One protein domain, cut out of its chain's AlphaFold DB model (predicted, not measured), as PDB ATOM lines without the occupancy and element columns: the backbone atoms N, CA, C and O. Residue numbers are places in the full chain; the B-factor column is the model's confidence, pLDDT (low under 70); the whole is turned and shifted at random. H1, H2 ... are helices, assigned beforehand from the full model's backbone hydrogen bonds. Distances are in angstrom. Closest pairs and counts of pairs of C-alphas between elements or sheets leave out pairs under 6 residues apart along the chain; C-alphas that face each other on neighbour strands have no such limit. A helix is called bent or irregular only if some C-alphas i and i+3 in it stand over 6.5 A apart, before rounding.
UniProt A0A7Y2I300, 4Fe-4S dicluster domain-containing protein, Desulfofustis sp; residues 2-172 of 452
ATOM      1  N   THR A   2      27.432  23.652  19.220       86.62
ATOM      2  CA  THR A   2      28.146  24.922  19.480       86.62
ATOM      3  C   THR A   2      29.327  25.207  18.556       86.62
ATOM      4  O   THR A   2      29.407  26.298  17.996       86.62
ATOM      5  N   LEU A   3      30.222  24.234  18.345       89.31
ATOM      6  CA  LEU A   3      31.401  24.423  17.491       89.31
ATOM      7  C   LEU A   3      31.025  24.736  16.038       89.31
ATOM      8  O   LEU A   3      31.648  25.595  15.422       89.31
ATOM      9  N   ARG A   4      29.973  24.098  15.508       89.50
ATOM     10  CA  ARG A   4      29.486  24.357  14.144       89.50
ATOM     11  C   ARG A   4      29.051  25.815  13.986       89.50
ATOM     12  O   ARG A   4      29.483  26.472  13.045       89.50
ATOM     13  N   ASN A   5      28.260  26.337  14.925       90.88
ATOM     14  CA  ASN A   5      27.792  27.723  14.860       90.88
ATOM     15  C   ASN A   5      28.918  28.721  15.127       90.88
ATOM     16  O   ASN A   5      28.997  29.737  14.439       90.88
ATOM     17  N   LEU A   6      29.835  28.408  16.046       94.00
ATOM     18  CA  LEU A   6      31.024  29.222  16.284       94.00
ATOM     19  C   LEU A   6      31.865  29.362  15.008       94.00
ATOM     20  O   LEU A   6      32.138  30.481  14.574       94.00
ATOM     21  N   PHE A   7      32.229  28.248  14.366       95.12
ATOM     22  CA  PHE A   7      33.013  28.278  13.132       95.12
ATOM     23  C   PHE A   7      32.250  28.918  11.973       95.12
ATOM     24  O   PHE A   7      32.836  29.687  11.214       95.12
ATOM     25  N   GLY A   8      30.941  28.682  11.863       94.94
ATOM     26  CA  GLY A   8      30.099  29.351  10.875       94.94
ATOM     27  C   GLY A   8      30.121  30.877  11.026       94.94
ATOM     28  O   GLY A   8      30.339  31.589  10.047       94.94
ATOM     29  N   VAL A   9      29.996  31.392  12.254       95.19
ATOM     30  CA  VAL A   9      30.107  32.835  12.536       95.19
ATOM     31  C   VAL A   9      31.505  33.356  12.218       95.19
ATOM     32  O   VAL A   9      31.626  34.397  11.577       95.19
ATOM     33  N   MET A  10      32.562  32.634  12.601       96.56
ATOM     34  CA  MET A  10      33.937  33.018  12.264       96.56
ATOM     35  C   MET A  10      34.136  33.155  10.748       96.56
ATOM     36  O   MET A  10      34.767  34.112  10.296       96.56
ATOM     37  N   VAL A  11      33.560  32.245   9.954       96.12
ATOM     38  CA  VAL A  11      33.592  32.335   8.488       96.12
ATOM     39  C   VAL A  11      32.825  33.563   7.996       96.12
ATOM     40  O   VAL A  11      33.367  34.311   7.187       96.12
ATOM     41  N   LEU A  12      31.614  33.828   8.500       96.38
ATOM     42  CA  LEU A  12      30.829  35.009   8.110       96.38
ATOM     43  C   LEU A  12      31.544  36.327   8.447       96.38
ATOM     44  O   LEU A  12      31.561  37.237   7.619       96.38
ATOM     45  N   VAL A  13      32.197  36.416   9.610       97.00
ATOM     46  CA  VAL A  13      33.043  37.564   9.980       97.00
ATOM     47  C   VAL A  13      34.207  37.710   8.998       97.00
ATOM     48  O   VAL A  13      34.455  38.805   8.495       97.00
ATOM     49  N   GLY A  14      34.886  36.609   8.661       95.12
ATOM     50  CA  GLY A  14      35.959  36.603   7.664       95.12
ATOM     51  C   GLY A  14      35.496  37.062   6.276       95.12
ATOM     52  O   GLY A  14      36.173  37.870   5.637       95.12
ATOM     53  N   LEU A  15      34.319  36.612   5.825       94.75
ATOM     54  CA  LEU A  15      33.697  37.079   4.583       94.75
ATOM     55  C   LEU A  15      33.355  38.570   4.659       94.75
ATOM     56  O   LEU A  15      33.633  39.296   3.708       94.75
ATOM     57  N   GLY A  16      32.833  39.045   5.792       95.25
ATOM     58  CA  GLY A  16      32.562  40.462   6.034       95.25
ATOM     59  C   GLY A  16      33.819  41.326   5.911       95.25
ATOM     60  O   GLY A  16      33.814  42.316   5.182       95.25
ATOM     61  N   ILE A  17      34.929  40.908   6.528       92.00
ATOM     62  CA  ILE A  17      36.231  41.582   6.402       92.00
ATOM     63  C   ILE A  17      36.713  41.569   4.943       92.00
ATOM     64  O   ILE A  17      37.193  42.585   4.438       92.00
ATOM     65  N   ALA A  18      36.573  40.440   4.240       88.25
ATOM     66  CA  ALA A  18      36.972  40.323   2.839       88.25
ATOM     67  C   ALA A  18      36.149  41.238   1.916       88.25
ATOM     68  O   ALA A  18      36.714  41.856   1.013       88.25
ATOM     69  N   ILE A  19      34.837  41.348   2.146       91.31
ATOM     70  CA  ILE A  19      33.946  42.267   1.428       91.31
ATOM     71  C   ILE A  19      34.333  43.711   1.738       91.31
ATOM     72  O   ILE A  19      34.544  44.482   0.805       91.31
ATOM     73  N   TYR A  20      34.487  44.060   3.020       90.00
ATOM     74  CA  TYR A  20      34.853  45.405   3.463       90.00
ATOM     75  C   TYR A  20      36.129  45.887   2.774       90.00
ATOM     76  O   TYR A  20      36.088  46.879   2.051       90.00
ATOM     77  N   ARG A  21      37.224  45.120   2.872       84.44
ATOM     78  CA  ARG A  21      38.499  45.457   2.214       84.44
ATOM     79  C   ARG A  21      38.350  45.616   0.705       84.44
ATOM     80  O   ARG A  21      38.904  46.532   0.109       84.44
ATOM     81  N   ARG A  22      37.562  44.750   0.062       84.12
ATOM     82  CA  ARG A  22      37.293  44.852  -1.378       84.12
ATOM     83  C   ARG A  22      36.404  46.035  -1.742       84.12
ATOM     84  O   ARG A  22      36.346  46.350  -2.921       84.12
ATOM     85  N   LEU A  23      35.680  46.662  -0.824       86.06
ATOM     86  CA  LEU A  23      34.898  47.867  -1.110       86.06
ATOM     87  C   LEU A  23      35.688  49.138  -0.788       86.06
ATOM     88  O   LEU A  23      35.621  50.084  -1.567       86.06
ATOM     89  N   THR A  24      36.464  49.148   0.299       82.81
ATOM     90  CA  THR A  24      37.183  50.339   0.778       82.81
ATOM     91  C   THR A  24      38.559  50.531   0.150       82.81
ATOM     92  O   THR A  24      38.944  51.661  -0.124       82.81
ATOM     93  N   ASP A  25      39.296  49.453  -0.137       71.12
ATOM     94  CA  ASP A  25      40.708  49.544  -0.552       71.12
ATOM     95  C   ASP A  25      40.879  49.678  -2.086       71.12
ATOM     96  O   ASP A  25      41.978  49.523  -2.634       71.12
ATOM     97  N   LYS A  26      39.791  49.976  -2.809       56.81
ATOM     98  CA  LYS A  26      39.757  50.169  -4.269       56.81
ATOM     99  C   LYS A  26      39.891  51.660  -4.596       56.81
ATOM    100  O   LYS A  26      38.872  52.348  -4.585       56.81
ATOM    101  N   PRO A  27      41.106  52.189  -4.853       54.12
ATOM    102  CA  PRO A  27      41.902  51.867  -6.046       54.12
ATOM    103  C   PRO A  27      43.426  51.751  -5.806       54.12
ATOM    104  O   PRO A  27      44.199  51.805  -6.756       54.12
ATOM    105  N   GLN A  28      43.893  51.605  -4.561       57.84
ATOM    106  CA  GLN A  28      45.330  51.733  -4.272       57.84
ATOM    107  C   GLN A  28      46.119  50.413  -4.330       57.84
ATOM    108  O   GLN A  28      47.348  50.461  -4.367       57.84
ATOM    109  N   ARG A  29      45.472  49.234  -4.240       63.94
ATOM    110  CA  ARG A  29      46.202  48.008  -3.833       63.94
ATOM    111  C   ARG A  29      45.767  46.685  -4.472       63.94
ATOM    112  O   ARG A  29      46.635  45.880  -4.810       63.94
ATOM    113  N   VAL A  30      44.462  46.433  -4.641       64.62
ATOM    114  CA  VAL A  30      43.939  45.121  -5.086       64.62
ATOM    115  C   VAL A  30      42.770  45.293  -6.057       64.62
ATOM    116  O   VAL A  30      41.718  45.821  -5.684       64.62
ATOM    117  N   LYS A  31      42.909  44.818  -7.302       76.25
ATOM    118  CA  LYS A  31      41.754  44.698  -8.207       76.25
ATOM    119  C   LYS A  31      40.889  43.529  -7.753       76.25
ATOM    120  O   LYS A  31      41.386  42.546  -7.232       76.25
ATOM    121  N   SER A  32      39.572  43.640  -7.896       81.44
ATOM    122  CA  SER A  32      38.674  42.512  -7.619       81.44
ATOM    123  C   SER A  32      38.072  42.017  -8.915       81.44
ATOM    124  O   SER A  32      37.488  42.806  -9.657       81.44
ATOM    125  N   TYR A  33      38.178  40.715  -9.153       84.06
ATOM    126  CA  TYR A  33      37.560  40.054 -10.293       84.06
ATOM    127  C   TYR A  33      36.195  39.467  -9.929       84.06
ATOM    128  O   TYR A  33      35.855  39.292  -8.760       84.06
ATOM    129  N   VAL A  34      35.403  39.117 -10.943       88.38
ATOM    130  CA  VAL A  34      34.101  38.449 -10.751       88.38
ATOM    131  C   VAL A  34      34.267  37.127  -9.999       88.38
ATOM    132  O   VAL A  34      33.485  36.817  -9.105       88.38
ATOM    133  N   SER A  35      35.337  36.383 -10.287       85.69
ATOM    134  CA  SER A  35      35.685  35.150  -9.574       85.69
ATOM    135  C   SER A  35      35.934  35.370  -8.079       85.69
ATOM    136  O   SER A  35      35.756  34.440  -7.290       85.69
ATOM    137  N   ASP A  36      36.317  36.583  -7.664       86.81
ATOM    138  CA  ASP A  36      36.494  36.897  -6.253       86.81
ATOM    139  C   ASP A  36      35.180  36.992  -5.508       86.81
ATOM    140  O   ASP A  36      35.034  36.392  -4.442       86.81
ATOM    141  N   TRP A  37      34.243  37.726  -6.097       90.50
ATOM    142  CA  TRP A  37      32.900  37.897  -5.570       90.50
ATOM    143  C   TRP A  37      32.121  36.592  -5.597       90.50
ATOM    144  O   TRP A  37      31.457  36.272  -4.619       90.50
ATOM    145  N   LEU A  38      32.269  35.798  -6.660       91.88
ATOM    146  CA  LEU A  38      31.614  34.499  -6.774       91.88
ATOM    147  C   LEU A  38      32.089  33.521  -5.688       91.88
ATOM    148  O   LEU A  38      31.268  32.839  -5.085       91.88
ATOM    149  N   ALA A  39      33.387  33.506  -5.362       90.44
ATOM    150  CA  ALA A  39      33.891  32.692  -4.255       90.44
ATOM    151  C   ALA A  39      33.321  33.132  -2.895       90.44
ATOM    152  O   ALA A  39      32.909  32.288  -2.106       90.44
ATOM    153  N   ILE A  40      33.271  34.444  -2.633       92.56
ATOM    154  CA  ILE A  40      32.685  34.997  -1.400       92.56
ATOM    155  C   ILE A  40      31.197  34.634  -1.308       92.56
ATOM    156  O   ILE A  40      30.741  34.186  -0.259       92.56
ATOM    157  N   ALA A  41      30.460  34.788  -2.410       94.56
ATOM    158  CA  ALA A  41      29.034  34.509  -2.476       94.56
ATOM    159  C   ALA A  41      28.722  33.027  -2.243       94.56
ATOM    160  O   ALA A  41      27.857  32.722  -1.432       94.56
ATOM    161  N   ILE A  42      29.444  32.104  -2.893       94.94
ATOM    162  CA  ILE A  42      29.217  30.659  -2.729       94.94
ATOM    163  C   ILE A  42      29.529  30.212  -1.300       94.94
ATOM    164  O   ILE A  42      28.719  29.514  -0.695       94.94
ATOM    165  N   VAL A  43      30.664  30.631  -0.730       94.94
ATOM    166  CA  VAL A  43      31.012  30.269   0.655       94.94
ATOM    167  C   VAL A  43      29.980  30.842   1.629       94.94
ATOM    168  O   VAL A  43      29.508  30.122   2.505       94.94
ATOM    169  N   GLY A  44      29.570  32.100   1.446       96.62
ATOM    170  CA  GLY A  44      28.509  32.711   2.247       96.62
ATOM    171  C   GLY A  44      27.183  31.961   2.129       96.62
ATOM    172  O   GLY A  44      26.565  31.656   3.143       96.62
ATOM    173  N   ALA A  45      26.779  31.595   0.910       96.88
ATOM    174  CA  ALA A  45      25.552  30.849   0.654       96.88
ATOM    175  C   ALA A  45      25.565  29.462   1.312       96.88
ATOM    176  O   ALA A  45      24.555  29.063   1.882       96.88
ATOM    177  N   ILE A  46      26.693  28.743   1.296       96.50
ATOM    178  CA  ILE A  46      26.828  27.441   1.971       96.50
ATOM    179  C   ILE A  46      26.658  27.596   3.485       96.50
ATOM    180  O   ILE A  46      25.868  26.875   4.088       96.50
ATOM    181  N   ILE A  47      27.354  28.554   4.104       96.69
ATOM    182  CA  ILE A  47      27.271  28.750   5.559       96.69
ATOM    183  C   ILE A  47      25.863  29.188   5.977       96.69
ATOM    184  O   ILE A  47      25.305  28.629   6.919       96.69
ATOM    185  N   LEU A  48      25.266  30.142   5.256       95.50
ATOM    186  CA  LEU A  48      23.920  30.634   5.553       95.50
ATOM    187  C   LEU A  48      22.856  29.559   5.319       95.50
ATOM    188  O   LEU A  48      22.021  29.350   6.192       95.50
ATOM    189  N   SER A  49      22.903  28.838   4.193       95.31
ATOM    190  CA  SER A  49      21.966  27.731   3.935       95.31
ATOM    191  C   SER A  49      22.086  26.627   4.982       95.31
ATOM    192  O   SER A  49      21.064  26.102   5.404       95.31
ATOM    193  N   GLY A  50      23.296  26.326   5.466       94.44
ATOM    194  CA  GLY A  50      23.501  25.350   6.536       94.44
ATOM    195  C   GLY A  50      22.897  25.793   7.871       94.44
ATOM    196  O   GLY A  50      22.251  24.995   8.542       94.44
ATOM    197  N   MET A  51      23.054  27.069   8.244       93.69
ATOM    198  CA  MET A  51      22.441  27.625   9.461       93.69
ATOM    199  C   MET A  51      20.911  27.681   9.374       93.69
ATOM    200  O   MET A  51      20.234  27.414  10.363       93.69
ATOM    201  N   VAL A  52      20.363  28.021   8.202       93.50
ATOM    202  CA  VAL A  52      18.909  28.066   7.966       93.50
ATOM    203  C   VAL A  52      18.315  26.655   7.942       93.50
ATOM    204  O   VAL A  52      17.262  26.441   8.530       93.50
ATOM    205  N   LEU A  53      18.995  25.687   7.323       92.19
ATOM    206  CA  LEU A  53      18.592  24.280   7.337       92.19
ATOM    207  C   LEU A  53      18.537  23.738   8.769       92.19
ATOM    208  O   LEU A  53      17.512  23.215   9.191       92.19
ATOM    209  N   ASP A  54      19.604  23.942   9.537       91.12
ATOM    210  CA  ASP A  54      19.673  23.539  10.943       91.12
ATOM    211  C   ASP A  54      18.573  24.202  11.783       91.12
ATOM    212  O   ASP A  54      17.900  23.564  12.584       91.12
ATOM    213  N   SER A  55      18.336  25.493  11.542       91.69
ATOM    214  CA  SER A  55      17.235  26.234  12.149       91.69
ATOM    215  C   SER A  55      15.865  25.650  11.796       91.69
ATOM    216  O   SER A  55      15.001  25.637  12.665       91.69
ATOM    217  N   SER A  56      15.649  25.214  10.551       91.31
ATOM    218  CA  SER A  56      14.370  24.636  10.125       91.31
ATOM    219  C   SER A  56      14.115  23.276  10.770       91.31
ATOM    220  O   SER A  56      12.986  23.000  11.158       91.31
ATOM    221  N   GLN A  57      15.171  22.477  10.967       88.62
ATOM    222  CA  GLN A  57      15.100  21.188  11.656       88.62
ATOM    223  C   GLN A  57      14.770  21.362  13.142       88.62
ATOM    224  O   GLN A  57      13.910  20.653  13.645       88.62
ATOM    225  N   ILE A  58      15.377  22.348  13.820       90.12
ATOM    226  CA  ILE A  58      15.084  22.658  15.235       90.12
ATOM    227  C   ILE A  58      13.600  22.997  15.446       90.12
ATOM    228  O   ILE A  58      13.024  22.642  16.469       90.12
ATOM    229  N   SER A  59      12.987  23.706  14.498       91.19
ATOM    230  CA  SER A  59      11.596  24.147  14.613       91.19
ATOM    231  C   SER A  59      10.554  23.152  14.094       91.19
ATOM    232  O   SER A  59       9.373  23.422  14.281       91.19
ATOM    233  N   SER A  60      10.955  22.075  13.414       91.19
ATOM    234  CA  SER A  60      10.043  21.204  12.656       91.19
ATOM    235  C   SER A  60       9.320  20.200  13.552       91.19
ATOM    236  O   SER A  60       9.978  19.426  14.251       91.19
ATOM    237  N   TYR A  61       7.986  20.163  13.487       90.19
ATOM    238  CA  TYR A  61       7.202  19.160  14.208       90.19
ATOM    239  C   TYR A  61       7.348  17.767  13.603       90.19
ATOM    240  O   TYR A  61       7.565  16.818  14.348       90.19
ATOM    241  N   SER A  62       7.333  17.633  12.275       88.25
ATOM    242  CA  SER A  62       7.539  16.335  11.619       88.25
ATOM    243  C   SER A  62       8.874  15.686  11.994       88.25
ATOM    244  O   SER A  62       8.922  14.494  12.272       88.25
ATOM    245  N   ALA A  63       9.942  16.484  12.093       87.56
ATOM    246  CA  ALA A  63      11.258  15.990  12.489       87.56
ATOM    247  C   ALA A  63      11.296  15.584  13.970       87.56
ATOM    248  O   ALA A  63      11.989  14.637  14.327       87.56
ATOM    249  N   PHE A  64      10.560  16.296  14.832       90.38
ATOM    250  CA  PHE A  64      10.393  15.916  16.234       90.38
ATOM    251  C   PHE A  64       9.582  14.622  16.378       90.38
ATOM    252  O   PHE A  64       9.985  13.751  17.140       90.38
ATOM    253  N   ALA A  65       8.483  14.480  15.633       88.94
ATOM    254  CA  ALA A  65       7.620  13.304  15.676       88.94
ATOM    255  C   ALA A  65       8.347  12.046  15.177       88.94
ATOM    256  O   ALA A  65       8.362  11.045  15.885       88.94
ATOM    257  N   GLU A  66       9.026  12.129  14.024       87.88
ATOM    258  CA  GLU A  66       9.876  11.047  13.498       87.88
ATOM    259  C   GLU A  66      10.957  10.664  14.514       87.88
ATOM    260  O   GLU A  66      11.184   9.493  14.787       87.88
ATOM    261  N   MET A  67      11.598  11.655  15.141       89.12
ATOM    262  CA  MET A  67      12.618  11.408  16.156       89.12
ATOM    263  C   MET A  67      12.054  10.711  17.406       89.12
ATOM    264  O   MET A  67      12.675   9.775  17.910       89.12
ATOM    265  N   ALA A  68      10.909  11.167  17.922       88.31
ATOM    266  CA  ALA A  68      10.275  10.602  19.113       88.31
ATOM    267  C   ALA A  68       9.806   9.155  18.884       88.31
ATOM    268  O   ALA A  68       9.992   8.314  19.763       88.31
ATOM    269  N   GLU A  69       9.273   8.861  17.696       88.00
ATOM    270  CA  GLU A  69       8.826   7.523  17.300       88.00
ATOM    271  C   GLU A  69      10.013   6.587  17.013       88.00
ATOM    272  O   GLU A  69      10.151   5.552  17.663       88.00
ATOM    273  N   ASP A  70      10.917   6.964  16.103       86.25
ATOM    274  CA  ASP A  70      11.959   6.059  15.592       86.25
ATOM    275  C   ASP A  70      13.144   5.872  16.550       86.25
ATOM    276  O   ASP A  70      13.825   4.843  16.504       86.25
ATOM    277  N   TYR A  71      13.435   6.871  17.391       83.62
ATOM    278  CA  TYR A  71      14.608   6.860  18.275       83.62
ATOM    279  C   TYR A  71      14.252   6.920  19.760       83.62
ATOM    280  O   TYR A  71      15.038   6.435  20.574       83.62
ATOM    281  N   GLY A  72      13.109   7.509  20.116       79.75
ATOM    282  CA  GLY A  72      12.620   7.561  21.494       79.75
ATOM    283  C   GLY A  72      11.782   6.349  21.908       79.75
ATOM    284  O   GLY A  72      11.685   6.091  23.101       79.75
ATOM    285  N   ASP A  73      11.194   5.616  20.950       81.75
ATOM    286  CA  ASP A  73      10.136   4.611  21.184       81.75
ATOM    287  C   ASP A  73       8.926   5.185  21.960       81.75
ATOM    288  O   ASP A  73       8.182   4.475  22.635       81.75
ATOM    289  N   ILE A  74       8.716   6.505  21.864       81.38
ATOM    290  CA  ILE A  74       7.657   7.229  22.576       81.38
ATOM    291  C   ILE A  74       6.445   7.297  21.656       81.38
ATOM    292  O   ILE A  74       6.277   8.223  20.862       81.38
ATOM    293  N   THR A  75       5.610   6.267  21.751       76.56
ATOM    294  CA  THR A  75       4.383   6.127  20.952       76.56
ATOM    295  C   THR A  75       3.110   6.377  21.761       76.56
ATOM    296  O   THR A  75       2.039   6.542  21.172       76.56
ATOM    297  N   ASP A  76       3.211   6.442  23.094       84.56
ATOM    298  CA  ASP A  76       2.082   6.733  23.977       84.56
ATOM    299  C   ASP A  76       1.757   8.242  23.969       84.56
ATOM    300  O   ASP A  76       2.619   9.061  24.310       84.56
ATOM    301  N   PRO A  77       0.521   8.648  23.613       81.31
ATOM    302  CA  PRO A  77       0.086  10.038  23.706       81.31
ATOM    303  C   PRO A  77       0.255  10.672  25.097       81.31
ATOM    304  O   PRO A  77       0.410  11.893  25.172       81.31
ATOM    305  N   GLU A  78       0.214   9.879  26.177       83.31
ATOM    306  CA  GLU A  78       0.405  10.373  27.550       83.31
ATOM    307  C   GLU A  78       1.860  10.789  27.829       83.31
ATOM    308  O   GLU A  78       2.081  11.743  28.569       83.31
ATOM    309  N   GLU A  79       2.843  10.167  27.169       83.56
ATOM    310  CA  GLU A  79       4.270  10.519  27.278       83.56
ATOM    311  C   GLU A  79       4.705  11.541  26.211       83.56
ATOM    312  O   GLU A  79       5.585  12.380  26.439       83.56
ATOM    313  N   LEU A  80       4.050  11.526  25.046       87.62
ATOM    314  CA  LEU A  80       4.374  12.407  23.925       87.62
ATOM    315  C   LEU A  80       4.004  13.872  24.202       87.62
ATOM    316  O   LEU A  80       4.763  14.775  23.846       87.62
ATOM    317  N   LEU A  81       2.862  14.131  24.850       90.25
ATOM    318  CA  LEU A  81       2.384  15.493  25.108       90.25
ATOM    319  C   LEU A  81       3.280  16.281  26.094       90.25
ATOM    320  O   LEU A  81       3.608  17.438  25.788       90.25
ATOM    321  N   PRO A  82       3.723  15.721  27.242       91.00
ATOM    322  CA  PRO A  82       4.713  16.370  28.102       91.00
ATOM    323  C   PRO A  82       6.041  16.616  27.375       91.00
ATOM    324  O   PRO A  82       6.578  17.726  27.429       91.00
ATOM    325  N   LEU A  83       6.541  15.630  26.618       90.75
ATOM    326  CA  LEU A  83       7.783  15.763  25.852       90.75
ATOM    327  C   LEU A  83       7.694  16.876  24.795       90.75
ATOM    328  O   LEU A  83       8.578  17.732  24.718       90.75
ATOM    329  N   GLU A  84       6.615  16.912  24.014       92.62
ATOM    330  CA  GLU A  84       6.349  17.958  23.023       92.62
ATOM    331  C   GLU A  84       6.284  19.342  23.687       92.62
ATOM    332  O   GLU A  84       6.863  20.313  23.187       92.62
ATOM    333  N   THR A  85       5.646  19.430  24.858       92.19
ATOM    334  CA  THR A  85       5.546  20.667  25.645       92.19
ATOM    335  C   THR A  85       6.922  21.152  26.111       92.19
ATOM    336  O   THR A  85       7.232  22.339  25.970       92.19
ATOM    337  N   TYR A  86       7.785  20.253  26.595       92.88
ATOM    338  CA  TYR A  86       9.170  20.566  26.961       92.88
ATOM    339  C   TYR A  86       9.998  21.042  25.754       92.88
ATOM    340  O   TYR A  86      10.681  22.072  25.824       92.88
ATOM    341  N   TRP A  87       9.909  20.352  24.612       91.25
ATOM    342  CA  TRP A  87      10.637  20.728  23.397       91.25
ATOM    343  C   TRP A  87      10.160  22.066  22.813       91.25
ATOM    344  O   TRP A  87      10.984  22.881  22.377       91.25
ATOM    345  N   ALA A  88       8.855  22.344  22.860       91.25
ATOM    346  CA  ALA A  88       8.285  23.629  22.452       91.25
ATOM    347  C   ALA A  88       8.688  24.772  23.400       91.25
ATOM    348  O   ALA A  88       8.966  25.892  22.953       91.25
ATOM    349  N   ALA A  89       8.770  24.497  24.705       89.88
ATOM    350  CA  ALA A  89       9.150  25.483  25.708       89.88
ATOM    351  C   ALA A  89      10.648  25.824  25.670       89.88
ATOM    352  O   ALA A  89      11.013  27.005  25.673       89.88
ATOM    353  N   GLU A  90      11.519  24.814  25.620       89.06
ATOM    354  CA  GLU A  90      12.956  25.002  25.836       89.06
ATOM    355  C   GLU A  90      13.796  24.780  24.576       89.06
ATOM    356  O   GLU A  90      14.733  25.549  24.332       89.06
ATOM    357  N   GLN A  91      13.449  23.800  23.739       88.94
ATOM    358  CA  GLN A  91      14.283  23.359  22.611       88.94
ATOM    359  C   GLN A  91      13.982  24.075  21.283       88.94
ATOM    360  O   GLN A  91      14.794  24.022  20.364       88.94
ATOM    361  N   GLY A  92      12.910  24.872  21.215       87.69
ATOM    362  CA  GLY A  92      12.612  25.743  20.068       87.69
ATOM    363  C   GLY A  92      11.713  25.116  19.000       87.69
ATOM    364  O   GLY A  92      11.613  25.678  17.907       87.69
ATOM    365  N   LEU A  93      11.053  24.005  19.332       90.62
ATOM    366  CA  LEU A  93      10.048  23.343  18.504       90.62
ATOM    367  C   LEU A  93       8.838  24.260  18.262       90.62
ATOM    368  O   LEU A  93       8.336  24.907  19.187       90.62
ATOM    369  N   VAL A  94       8.344  24.303  17.023       89.19
ATOM    370  CA  VAL A  94       7.059  24.927  16.689       89.19
ATOM    371  C   VAL A  94       6.019  23.821  16.599       89.19
ATOM    372  O   VAL A  94       5.893  23.142  15.588       89.19
ATOM    373  N   SER A  95       5.297  23.634  17.696       87.81
ATOM    374  CA  SER A  95       4.269  22.607  17.815       87.81
ATOM    375  C   SER A  95       2.910  23.093  17.274       87.81
ATOM    376  O   SER A  95       2.516  24.229  17.561       87.81
ATOM    377  N   PRO A  96       2.163  22.246  16.537       85.06
ATOM    378  CA  PRO A  96       0.757  22.480  16.212       85.06
ATOM    379  C   PRO A  96      -0.198  22.126  17.370       85.06
ATOM    380  O   PRO A  96      -1.325  22.623  17.390       85.06
ATOM    381  N   ASN A  97       0.232  21.292  18.324       86.06
ATOM    382  CA  ASN A  97      -0.614  20.742  19.392       86.06
ATOM    383  C   ASN A  97      -0.517  21.522  20.711       86.06
ATOM    384  O   ASN A  97      -1.425  21.451  21.539       86.06
ATOM    385  N   VAL A  98       0.564  22.279  20.913       86.50
ATOM    386  CA  VAL A  98       0.878  22.949  22.177       86.50
ATOM    387  C   VAL A  98       1.084  24.447  21.951       86.50
ATOM    388  O   VAL A  98       1.940  24.879  21.179       86.50
ATOM    389  N   ALA A  99       0.316  25.271  22.665       84.62
ATOM    390  CA  ALA A  99       0.353  26.727  22.549       84.62
ATOM    391  C   ALA A  99       0.780  27.402  23.859       84.62
ATOM    392  O   ALA A  99       0.614  26.865  24.950       84.62
ATOM    393  N   LYS A 100       1.312  28.625  23.751       85.56
ATOM    394  CA  LYS A 100       1.654  29.448  24.919       85.56
ATOM    395  C   LYS A 100       0.384  29.987  25.599       85.56
ATOM    396  O   LYS A 100      -0.518  30.424  24.883       85.56
ATOM    397  N   PRO A 101       0.350  30.100  26.942       87.69
ATOM    398  CA  PRO A 101       1.398  29.728  27.901       87.69
ATOM    399  C   PRO A 101       1.467  28.211  28.143       87.69
ATOM    400  O   PRO A 101       0.436  27.556  28.227       87.69
ATOM    401  N   TYR A 102       2.683  27.677  28.275       90.94
ATOM    402  CA  TYR A 102       2.918  26.257  28.553       90.94
ATOM    403  C   TYR A 102       2.684  25.937  30.037       90.94
ATOM    404  O   TYR A 102       3.015  26.762  30.894       90.94
ATOM    405  N   ASP A 103       2.142  24.754  30.332       91.12
ATOM    406  CA  ASP A 103       1.936  24.281  31.706       91.12
ATOM    407  C   ASP A 103       3.285  23.904  32.351       91.12
ATOM    408  O   ASP A 103       3.970  23.016  31.837       91.12
ATOM    409  N   PRO A 104       3.690  24.542  33.469       91.56
ATOM    410  CA  PRO A 104       4.933  24.208  34.158       91.56
ATOM    411  C   PRO A 104       5.039  22.743  34.595       91.56
ATOM    412  O   PRO A 104       6.153  22.230  34.643       91.56
ATOM    413  N   ALA A 105       3.921  22.077  34.907       91.69
ATOM    414  CA  ALA A 105       3.932  20.667  35.296       91.69
ATOM    415  C   ALA A 105       4.316  19.763  34.113       91.69
ATOM    416  O   ALA A 105       5.207  18.929  34.251       91.69
ATOM    417  N   LEU A 106       3.733  20.009  32.933       90.56
ATOM    418  CA  LEU A 106       4.036  19.263  31.704       90.56
ATOM    419  C   LEU A 106       5.467  19.502  31.202       90.56
ATOM    420  O   LEU A 106       6.065  18.614  30.604       90.56
ATOM    421  N   ILE A 107       6.035  20.692  31.436       92.06
ATOM    422  CA  ILE A 107       7.433  20.982  31.077       92.06
ATOM    423  C   ILE A 107       8.398  20.145  31.919       92.06
ATOM    424  O   ILE A 107       9.402  19.673  31.388       92.06
ATOM    425  N   GLU A 108       8.130  19.999  33.217       92.69
ATOM    426  CA  GLU A 108       9.010  19.238  34.105       92.69
ATOM    427  C   GLU A 108       8.892  17.734  33.849       92.69
ATOM    428  O   GLU A 108       9.912  17.069  33.697       92.69
ATOM    429  N   GLU A 109       7.673  17.226  33.666       91.25
ATOM    430  CA  GLU A 109       7.436  15.839  33.251       91.25
ATOM    431  C   GLU A 109       8.109  15.532  31.900       91.25
ATOM    432  O   GLU A 109       8.861  14.568  31.769       91.25
ATOM    433  N   GLY A 110       7.964  16.418  30.909       90.38
ATOM    434  CA  GLY A 110       8.657  16.289  29.626       90.38
ATOM    435  C   GLY A 110      10.182  16.376  29.723       90.38
ATOM    436  O   GLY A 110      10.884  15.769  28.911       90.38
ATOM    437  N   ARG A 111      10.720  17.110  30.708       90.69
ATOM    438  CA  ARG A 111      12.165  17.173  30.973       90.69
ATOM    439  C   ARG A 111      12.679  15.843  31.513       90.69
ATOM    440  O   ARG A 111      13.756  15.430  31.094       90.69
ATOM    441  N   GLU A 112      11.944  15.201  32.416       90.31
ATOM    442  CA  GLU A 112      12.294  13.880  32.951       90.31
ATOM    443  C   GLU A 112      12.301  12.831  31.832       90.31
ATOM    444  O   GLU A 112      13.315  12.165  31.625       90.31
ATOM    445  N   ILE A 113      11.250  12.794  31.005       88.12
ATOM    446  CA  ILE A 113      11.179  11.901  29.835       88.12
ATOM    447  C   ILE A 113      12.354  12.158  28.884       88.12
ATOM    448  O   ILE A 113      13.040  11.226  28.458       88.12
ATOM    449  N   ALA A 114      12.641  13.426  28.572       87.19
ATOM    450  CA  ALA A 114      13.772  13.783  27.722       87.19
ATOM    451  C   ALA A 114      15.118  13.392  28.347       87.19
ATOM    452  O   ALA A 114      16.049  13.070  27.607       87.19
ATOM    453  N   ALA A 115      15.242  13.429  29.677       86.94
ATOM    454  CA  ALA A 115      16.462  13.063  30.376       86.94
ATOM    455  C   ALA A 115      16.784  11.574  30.247       86.94
ATOM    456  O   ALA A 115      17.950  11.231  30.041       86.94
ATOM    457  N   ASP A 116      15.753  10.736  30.290       84.88
ATOM    458  CA  ASP A 116      15.884   9.284  30.230       84.88
ATOM    459  C   ASP A 116      16.030   8.754  28.794       84.88
ATOM    460  O   ASP A 116      16.699   7.745  28.578       84.88
ATOM    461  N   THR A 117      15.449   9.441  27.802       83.00
ATOM    462  CA  THR A 117      15.369   8.936  26.413       83.00
ATOM    463  C   THR A 117      16.165   9.750  25.388       83.00
ATOM    464  O   THR A 117      16.737   9.189  24.456       83.00
ATOM    465  N   CYS A 118      16.244  11.078  25.532       81.50
ATOM    466  CA  CYS A 118      16.752  11.969  24.480       81.50
ATOM    467  C   CYS A 118      18.112  12.616  24.803       81.50
ATOM    468  O   CYS A 118      18.881  12.918  23.888       81.50
ATOM    469  N   MET A 119      18.438  12.864  26.077       79.12
ATOM    470  CA  MET A 119      19.610  13.671  26.463       79.12
ATOM    471  C   MET A 119      20.961  13.021  26.149       79.12
ATOM    472  O   MET A 119      21.942  13.742  25.955       79.12
ATOM    473  N   GLU A 120      21.043  11.692  26.069       80.56
ATOM    474  CA  GLU A 120      22.290  11.021  25.673       80.56
ATOM    475  C   GLU A 120      22.627  11.259  24.192       80.56
ATOM    476  O   GLU A 120      23.801  11.371  23.823       80.56
ATOM    477  N   CYS A 121      21.603  11.407  23.348       79.62
ATOM    478  CA  CYS A 121      21.738  11.610  21.905       79.62
ATOM    479  C   CYS A 121      21.724  13.097  21.505       79.62
ATOM    480  O   CYS A 121      22.274  13.461  20.460       79.62
ATOM    481  N   HIS A 122      21.143  13.974  22.333       80.19
ATOM    482  CA  HIS A 122      20.941  15.387  22.016       80.19
ATOM    483  C   HIS A 122      21.710  16.336  22.937       80.19
ATOM    484  O   HIS A 122      21.529  16.384  24.150       80.19
ATOM    485  N   ALA A 123      22.505  17.212  22.321       83.56
ATOM    486  CA  ALA A 123      22.945  18.428  22.992       83.56
ATOM    487  C   ALA A 123      21.776  19.430  23.062       83.56
ATOM    488  O   ALA A 123      21.008  19.508  22.102       83.56
ATOM    489  N   PRO A 124      21.695  20.274  24.109       86.44
ATOM    490  CA  PRO A 124      20.654  21.291  24.205       86.44
ATOM    491  C   PRO A 124      20.629  22.176  22.951       86.44
ATOM    492  O   PRO A 124      21.685  22.657  22.514       86.44
ATOM    493  N   ALA A 125      19.456  22.419  22.368       86.38
ATOM    494  CA  ALA A 125      19.316  23.192  21.133       86.38
ATOM    495  C   ALA A 125      19.849  24.624  21.296       86.38
ATOM    496  O   ALA A 125      20.428  25.189  20.368       86.38
ATOM    497  N   GLN A 126      19.786  25.183  22.510       88.38
ATOM    498  CA  GLN A 126      20.338  26.505  22.829       88.38
ATOM    499  C   GLN A 126      21.865  26.563  22.632       88.38
ATOM    500  O   GLN A 126      22.425  27.631  22.379       88.38
ATOM    501  N   SER A 127      22.547  25.412  22.671       88.62
ATOM    502  CA  SER A 127      23.972  25.297  22.343       88.62
ATOM    503  C   SER A 127      24.265  25.678  20.883       88.62
ATOM    504  O   SER A 127      25.367  26.141  20.574       88.62
ATOM    505  N   ALA A 128      23.277  25.549  19.989       89.62
ATOM    506  CA  ALA A 128      23.285  26.031  18.614       89.62
ATOM    507  C   ALA A 128      22.838  27.504  18.538       89.62
ATOM    508  O   ALA A 128      21.966  27.854  17.753       89.62
ATOM    509  N   PHE A 129      23.473  28.396  19.302       92.00
ATOM    510  CA  PHE A 129      23.032  29.781  19.539       92.00
ATOM    511  C   PHE A 129      22.531  30.569  18.306       92.00
ATOM    512  O   PHE A 129      21.503  31.238  18.401       92.00
ATOM    513  N   VAL A 130      23.205  30.484  17.149       92.75
ATOM    514  CA  VAL A 130      22.731  31.121  15.899       92.75
ATOM    515  C   VAL A 130      21.471  30.446  15.366       92.75
ATOM    516  O   VAL A 130      20.440  31.100  15.249       92.75
ATOM    517  N   SER A 131      21.546  29.151  15.060       92.19
ATOM    518  CA  SER A 131      20.439  28.384  14.480       92.19
ATOM    519  C   SER A 131      19.209  28.366  15.383       92.19
ATOM    520  O   SER A 131      18.102  28.523  14.895       92.19
ATOM    521  N   TYR A 132      19.392  28.257  16.701       91.81
ATOM    522  CA  TYR A 132      18.309  28.310  17.685       91.81
ATOM    523  C   TYR A 132      17.632  29.683  17.729       91.81
ATOM    524  O   TYR A 132      16.407  29.787  17.775       91.81
ATOM    525  N   SER A 133      18.414  30.766  17.674       91.56
ATOM    526  CA  SER A 133      17.844  32.118  17.584       91.56
ATOM    527  C   SER A 133      17.087  32.310  16.272       91.56
ATOM    528  O   SER A 133      16.024  32.927  16.252       91.56
ATOM    529  N   LEU A 134      17.619  31.747  15.186       90.75
ATOM    530  CA  LEU A 134      17.010  31.789  13.867       90.75
ATOM    531  C   LEU A 134      15.736  30.933  13.793       90.75
ATOM    532  O   LEU A 134      14.789  31.347  13.131       90.75
ATOM    533  N   ALA A 135      15.653  29.829  14.543       89.00
ATOM    534  CA  ALA A 135      14.493  28.931  14.581       89.00
ATOM    535  C   ALA A 135      13.230  29.645  15.068       89.00
ATOM    536  O   ALA A 135      12.146  29.420  14.542       89.00
ATOM    537  N   LYS A 136      13.374  30.618  15.974       85.38
ATOM    538  CA  LYS A 136      12.257  31.458  16.439       85.38
ATOM    539  C   LYS A 136      11.666  32.351  15.342       85.38
ATOM    540  O   LYS A 136      10.534  32.800  15.480       85.38
ATOM    541  N   VAL A 137      12.428  32.625  14.282       85.81
ATOM    542  CA  VAL A 137      12.012  33.459  13.144       85.81
ATOM    543  C   VAL A 137      11.613  32.592  11.952       85.81
ATOM    544  O   VAL A 137      10.569  32.815  11.347       85.81
ATOM    545  N   VAL A 138      12.439  31.600  11.617       84.50
ATOM    546  CA  VAL A 138      12.245  30.707  10.467       84.50
ATOM    547  C   VAL A 138      11.142  29.688  10.732       84.50
ATOM    548  O   VAL A 138      10.383  29.397   9.817       84.50
ATOM    549  N   GLY A 139      10.998  29.202  11.966       81.62
ATOM    550  CA  GLY A 139      10.041  28.157  12.331       81.62
ATOM    551  C   GLY A 139       8.585  28.502  12.017       81.62
ATOM    552  O   GLY A 139       7.960  27.778  11.246       81.62
ATOM    553  N   PRO A 140       8.039  29.634  12.505       83.44
ATOM    554  CA  PRO A 140       6.663  30.024  12.188       83.44
ATOM    555  C   PRO A 140       6.416  30.223  10.685       83.44
ATOM    556  O   PRO A 140       5.344  29.898  10.177       83.44
ATOM    557  N   ALA A 141       7.413  30.738   9.957       83.56
ATOM    558  CA  ALA A 141       7.328  30.922   8.511       83.56
ATOM    559  C   ALA A 141       7.380  29.585   7.751       83.56
ATOM    560  O   ALA A 141       6.644  29.406   6.784       83.56
ATOM    561  N   ALA A 142       8.223  28.647   8.192       82.25
ATOM    562  CA  ALA A 142       8.342  27.314   7.610       82.25
ATOM    563  C   ALA A 142       7.071  26.487   7.845       82.25
ATOM    564  O   ALA A 142       6.573  25.867   6.909       82.25
ATOM    565  N   HIS A 143       6.497  26.562   9.047       79.94
ATOM    566  CA  HIS A 143       5.245  25.890   9.387       79.94
ATOM    567  C   HIS A 143       4.086  26.352   8.485       79.94
ATOM    568  O   HIS A 143       3.371  25.533   7.916       79.94
ATOM    569  N   GLY A 144       3.957  27.665   8.247       78.25
ATOM    570  CA  GLY A 144       2.925  28.220   7.359       78.25
ATOM    571  C   GLY A 144       3.085  27.885   5.866       78.25
ATOM    572  O   GLY A 144       2.135  28.054   5.104       78.25
ATOM    573  N   LEU A 145       4.264  27.420   5.437       79.88
ATOM    574  CA  LEU A 145       4.586  27.086   4.043       79.88
ATOM    575  C   LEU A 145       4.706  25.571   3.787       79.88
ATOM    576  O   LEU A 145       4.973  25.173   2.654       79.88
ATOM    577  N   GLY A 146       4.494  24.739   4.812       83.00
ATOM    578  CA  GLY A 146       4.726  23.294   4.776       83.00
ATOM    579  C   GLY A 146       6.157  22.948   5.192       83.00
ATOM    580  O   GLY A 146       7.071  22.938   4.365       83.00
ATOM    581  N   GLU A 147       6.345  22.645   6.477       80.69
ATOM    582  CA  GLU A 147       7.661  22.470   7.107       80.69
ATOM    583  C   GLU A 147       8.520  21.369   6.464       80.69
ATOM    584  O   GLU A 147       9.700  21.603   6.202       80.69
ATOM    585  N   GLU A 148       7.932  20.227   6.090       81.31
ATOM    586  CA  GLU A 148       8.638  19.144   5.387       81.31
ATOM    587  C   GLU A 148       9.157  19.583   4.015       81.31
ATOM    588  O   GLU A 148      10.290  19.283   3.631       81.31
ATOM    589  N   GLY A 149       8.340  20.325   3.262       85.38
ATOM    590  CA  GLY A 149       8.722  20.843   1.951       85.38
ATOM    591  C   GLY A 149       9.860  21.855   2.058       85.38
ATOM    592  O   GLY A 149      10.807  21.814   1.269       85.38
ATOM    593  N   VAL A 150       9.801  22.732   3.065       87.06
ATOM    594  CA  VAL A 150      10.833  23.743   3.331       87.06
ATOM    595  C   VAL A 150      12.145  23.092   3.777       87.06
ATOM    596  O   VAL A 150      13.195  23.423   3.222       87.06
ATOM    597  N   ALA A 151      12.104  22.143   4.716       86.62
ATOM    598  CA  ALA A 151      13.290  21.428   5.189       86.62
ATOM    599  C   ALA A 151      13.967  20.645   4.051       86.62
ATOM    600  O   ALA A 151      15.177  20.772   3.845       86.62
ATOM    601  N   ASN A 152      13.185  19.923   3.241       89.50
ATOM    602  CA  ASN A 152      13.699  19.196   2.078       89.50
ATOM    603  C   ASN A 152      14.301  20.134   1.026       89.50
ATOM    604  O   ASN A 152      15.393  19.880   0.512       89.50
ATOM    605  N   ALA A 153      13.635  21.250   0.719       91.38
ATOM    606  CA  ALA A 153      14.159  22.233  -0.224       91.38
ATOM    607  C   ALA A 153      15.491  22.836   0.258       91.38
ATOM    608  O   ALA A 153      16.435  22.945  -0.527       91.38
ATOM    609  N   LEU A 154      15.594  23.186   1.546       92.12
ATOM    610  CA  LEU A 154      16.825  23.701   2.154       92.12
ATOM    611  C   LEU A 154      17.943  22.653   2.162       92.12
ATOM    612  O   LEU A 154      19.097  22.997   1.896       92.12
ATOM    613  N   TYR A 155      17.608  21.384   2.404       93.69
ATOM    614  CA  TYR A 155      18.548  20.266   2.352       93.69
ATOM    615  C   TYR A 155      19.152  20.110   0.954       93.69
ATOM    616  O   TYR A 155      20.377  20.159   0.797       93.69
ATOM    617  N   TYR A 156      18.312  20.015  -0.082       95.81
ATOM    618  CA  TYR A 156      18.791  19.923  -1.461       95.81
ATOM    619  C   TYR A 156      19.554  21.175  -1.892       95.81
ATOM    620  O   TYR A 156      20.599  21.053  -2.528       95.81
ATOM    621  N   LEU A 157      19.094  22.371  -1.508       95.44
ATOM    622  CA  LEU A 157      19.809  23.618  -1.772       95.44
ATOM    623  C   LEU A 157      21.223  23.582  -1.179       95.44
ATOM    624  O   LEU A 157      22.191  23.855  -1.889       95.44
ATOM    625  N   HIS A 158      21.359  23.225   0.100       96.50
ATOM    626  CA  HIS A 158      22.655  23.158   0.774       96.50
ATOM    627  C   HIS A 158      23.583  22.128   0.116       96.50
ATOM    628  O   HIS A 158      24.743  22.425  -0.175       96.50
ATOM    629  N   ILE A 159      23.058  20.942  -0.203       96.81
ATOM    630  CA  ILE A 159      23.804  19.883  -0.889       96.81
ATOM    631  C   ILE A 159      24.278  20.326  -2.276       96.81
ATOM    632  O   ILE A 159      25.452  20.147  -2.606       96.81
ATOM    633  N   ILE A 160      23.405  20.940  -3.076       97.06
ATOM    634  CA  ILE A 160      23.750  21.442  -4.412       97.06
ATOM    635  C   ILE A 160      24.837  22.516  -4.319       97.06
ATOM    636  O   ILE A 160      25.771  22.503  -5.119       97.06
ATOM    637  N   LEU A 161      24.765  23.418  -3.336       96.44
ATOM    638  CA  LEU A 161      25.802  24.428  -3.114       96.44
ATOM    639  C   LEU A 161      27.149  23.791  -2.734       96.44
ATOM    640  O   LEU A 161      28.183  24.173  -3.286       96.44
ATOM    641  N   CYS A 162      27.146  22.790  -1.849       96.00
ATOM    642  CA  CYS A 162      28.345  22.059  -1.438       96.00
ATOM    643  C   CYS A 162      28.993  21.296  -2.603       96.00
ATOM    644  O   CYS A 162      30.185  21.474  -2.875       96.00
ATOM    645  N   PHE A 163      28.223  20.492  -3.344       96.44
ATOM    646  CA  PHE A 163      28.737  19.772  -4.514       96.44
ATOM    647  C   PHE A 163      29.106  20.710  -5.663       96.44
ATOM    648  O   PHE A 163      30.090  20.465  -6.358       96.44
ATOM    649  N   GLY A 164      28.382  21.818  -5.825       94.88
ATOM    650  CA  GLY A 164      28.724  22.875  -6.769       94.88
ATOM    651  C   GLY A 164      30.091  23.493  -6.468       94.88
ATOM    652  O   GLY A 164      30.916  23.627  -7.373       94.88
ATOM    653  N   LEU A 165      30.382  23.797  -5.196       93.31
ATOM    654  CA  LEU A 165      31.706  24.271  -4.785       93.31
ATOM    655  C   LEU A 165      32.787  23.214  -5.041       93.31
ATOM    656  O   LEU A 165      33.840  23.565  -5.566       93.31
ATOM    657  N   LEU A 166      32.543  21.943  -4.707       93.69
ATOM    658  CA  LEU A 166      33.504  20.855  -4.936       93.69
ATOM    659  C   LEU A 166      33.818  20.661  -6.425       93.69
ATOM    660  O   LEU A 166      34.986  20.544  -6.791       93.69
ATOM    661  N   ALA A 167      32.803  20.699  -7.290       93.94
ATOM    662  CA  ALA A 167      32.981  20.619  -8.738       93.94
ATOM    663  C   ALA A 167      33.746  21.834  -9.296       93.94
ATOM    664  O   ALA A 167      34.555  21.703 -10.216       93.94
ATOM    665  N   TRP A 168      33.530  23.020  -8.721       92.75
ATOM    666  CA  TRP A 168      34.210  24.253  -9.125       92.75
ATOM    667  C   TRP A 168      35.618  24.411  -8.521       92.75
ATOM    668  O   TRP A 168      36.444  25.160  -9.047       92.75
ATOM    669  N   LEU A 169      35.933  23.701  -7.434       91.12
ATOM    670  CA  LEU A 169      37.191  23.806  -6.692       91.12
ATOM    671  C   LEU A 169      38.447  23.681  -7.577       91.12
ATOM    672  O   LEU A 169      39.250  24.619  -7.540       91.12
ATOM    673  N   PRO A 170      38.642  22.623  -8.396       88.88
ATOM    674  CA  PRO A 170      39.875  22.446  -9.174       88.88
ATOM    675  C   PRO A 170      40.057  23.486 -10.287       88.88
ATOM    676  O   PRO A 170      41.179  23.754 -10.714       88.88
ATOM    677  N   PHE A 171      38.968  24.110 -10.738       87.06
ATOM    678  CA  PHE A 171      38.974  25.078 -11.838       87.06
ATOM    679  C   PHE A 171      38.914  26.531 -11.358       87.06
ATOM    680  O   PHE A 171      38.901  27.462 -12.165       87.06
ATOM    681  N   SER A 172      38.889  26.746 -10.045       86.62
ATOM    682  CA  SER A 172      38.751  28.065  -9.440       86.62
ATOM    683  C   SER A 172      39.988  28.464  -8.646       86.62
ATOM    684  O   SER A 172      40.973  27.735  -8.518       86.62
TER     685      SER A 172
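AT A GLANCE: This is residues 2 to 172 of the 452 residues of the protein "4Fe-4S dicluster domain-containing protein" of Desulfofustis sp (UniProt A0A7Y2I300). Three long helices, H1, H2 and H7, lie side by side in a loose row with H2 in the middle, and at one end of H2 the helix H6 crosses it. Beyond that end sits a small head, in which H4 and H5 cross as an X with H3 near H4; at the far end residues 24 to 29, of which residue 24 belongs to H1, stick out. The printed part has 171 residues, with seven named helices in the order H1 to H7 and no named strand, and its class is all helix. It is loose, with a radius of gyration of the C-alphas of 20.0 A, and is a rod of 67 by 31 by 28 A.

IN THESE COORDINATES: H2, the longest helix by residues, covers residues 34 to 59 and is 36.8 A long, from C-alpha 34 at (34.101, 38.449, -10.751). H1, residues 2 to 24, begins at C-alpha 2 at (28.146, 24.922, 19.480) and is 32.8 A long. H7, residues 147 to 171, is 36.7 A long and ends at C-alpha 171 at (38.974, 25.078, -11.838); it is irregular, with C-alphas 167 and 170 7.1 A apart. H6, residues 129 to 145, spans 24.2 A and has a kink of 50 degrees near residue 137. H3 is residues 61 to 70, 14.0 A; H4 is 77 to 91, 19.5 A; H5 is 104 to 117, 20.1 A.

HOW THE PARTS SIT: H2 is the hub. H1 and H2 form a helical hairpin, touching with residues 40 to 51 of H2 alone, at a shallow tilt of 30 degrees; the closest C-alphas, of Gly 8 and Ile 47, are 6.1 A apart. H7 touches H2 at a shallow tilt of 29 degrees, opposite ways, closest at the C-alphas of Leu 53 and Leu 154, 5.5 A. H1 and H7 are apart. H6 touches residues 51 to 59 of H2 alone, about perpendicular at 76 degrees, closest at the C-alphas of Ser 55 and Ser 131, 4.5 A. H1 and H6 touch only at their ends, closest at the C-alphas of Asn 5 and Val 130, 6.2 A. H3 and H7 only just touch, only at their ends, with 3 pairs of C-alphas within 8 A, the closest being Ser 62 and Glu 148, 6.9 A. H4 and H5 touch about perpendicular at 82 degrees, closest at the C-alphas of Leu 83 and Gly 110, 3.9 A. Every O i to N i+4 pair is within hydrogen-bond range in H1, H2, H3 and H5, against 10 of 11 in H4, 9 of 13 in H6 and 19 of 21 in H7.

THE WHOLE: The two C-alphas farthest apart, of Gln 28 and Glu 78, are 68.9 A apart. The printed part has no cut. The links H4 to H5 and H5 to H6 are long. Mean pLDDT of the printed part is 88.2, and residues 26 to 30 are under 70.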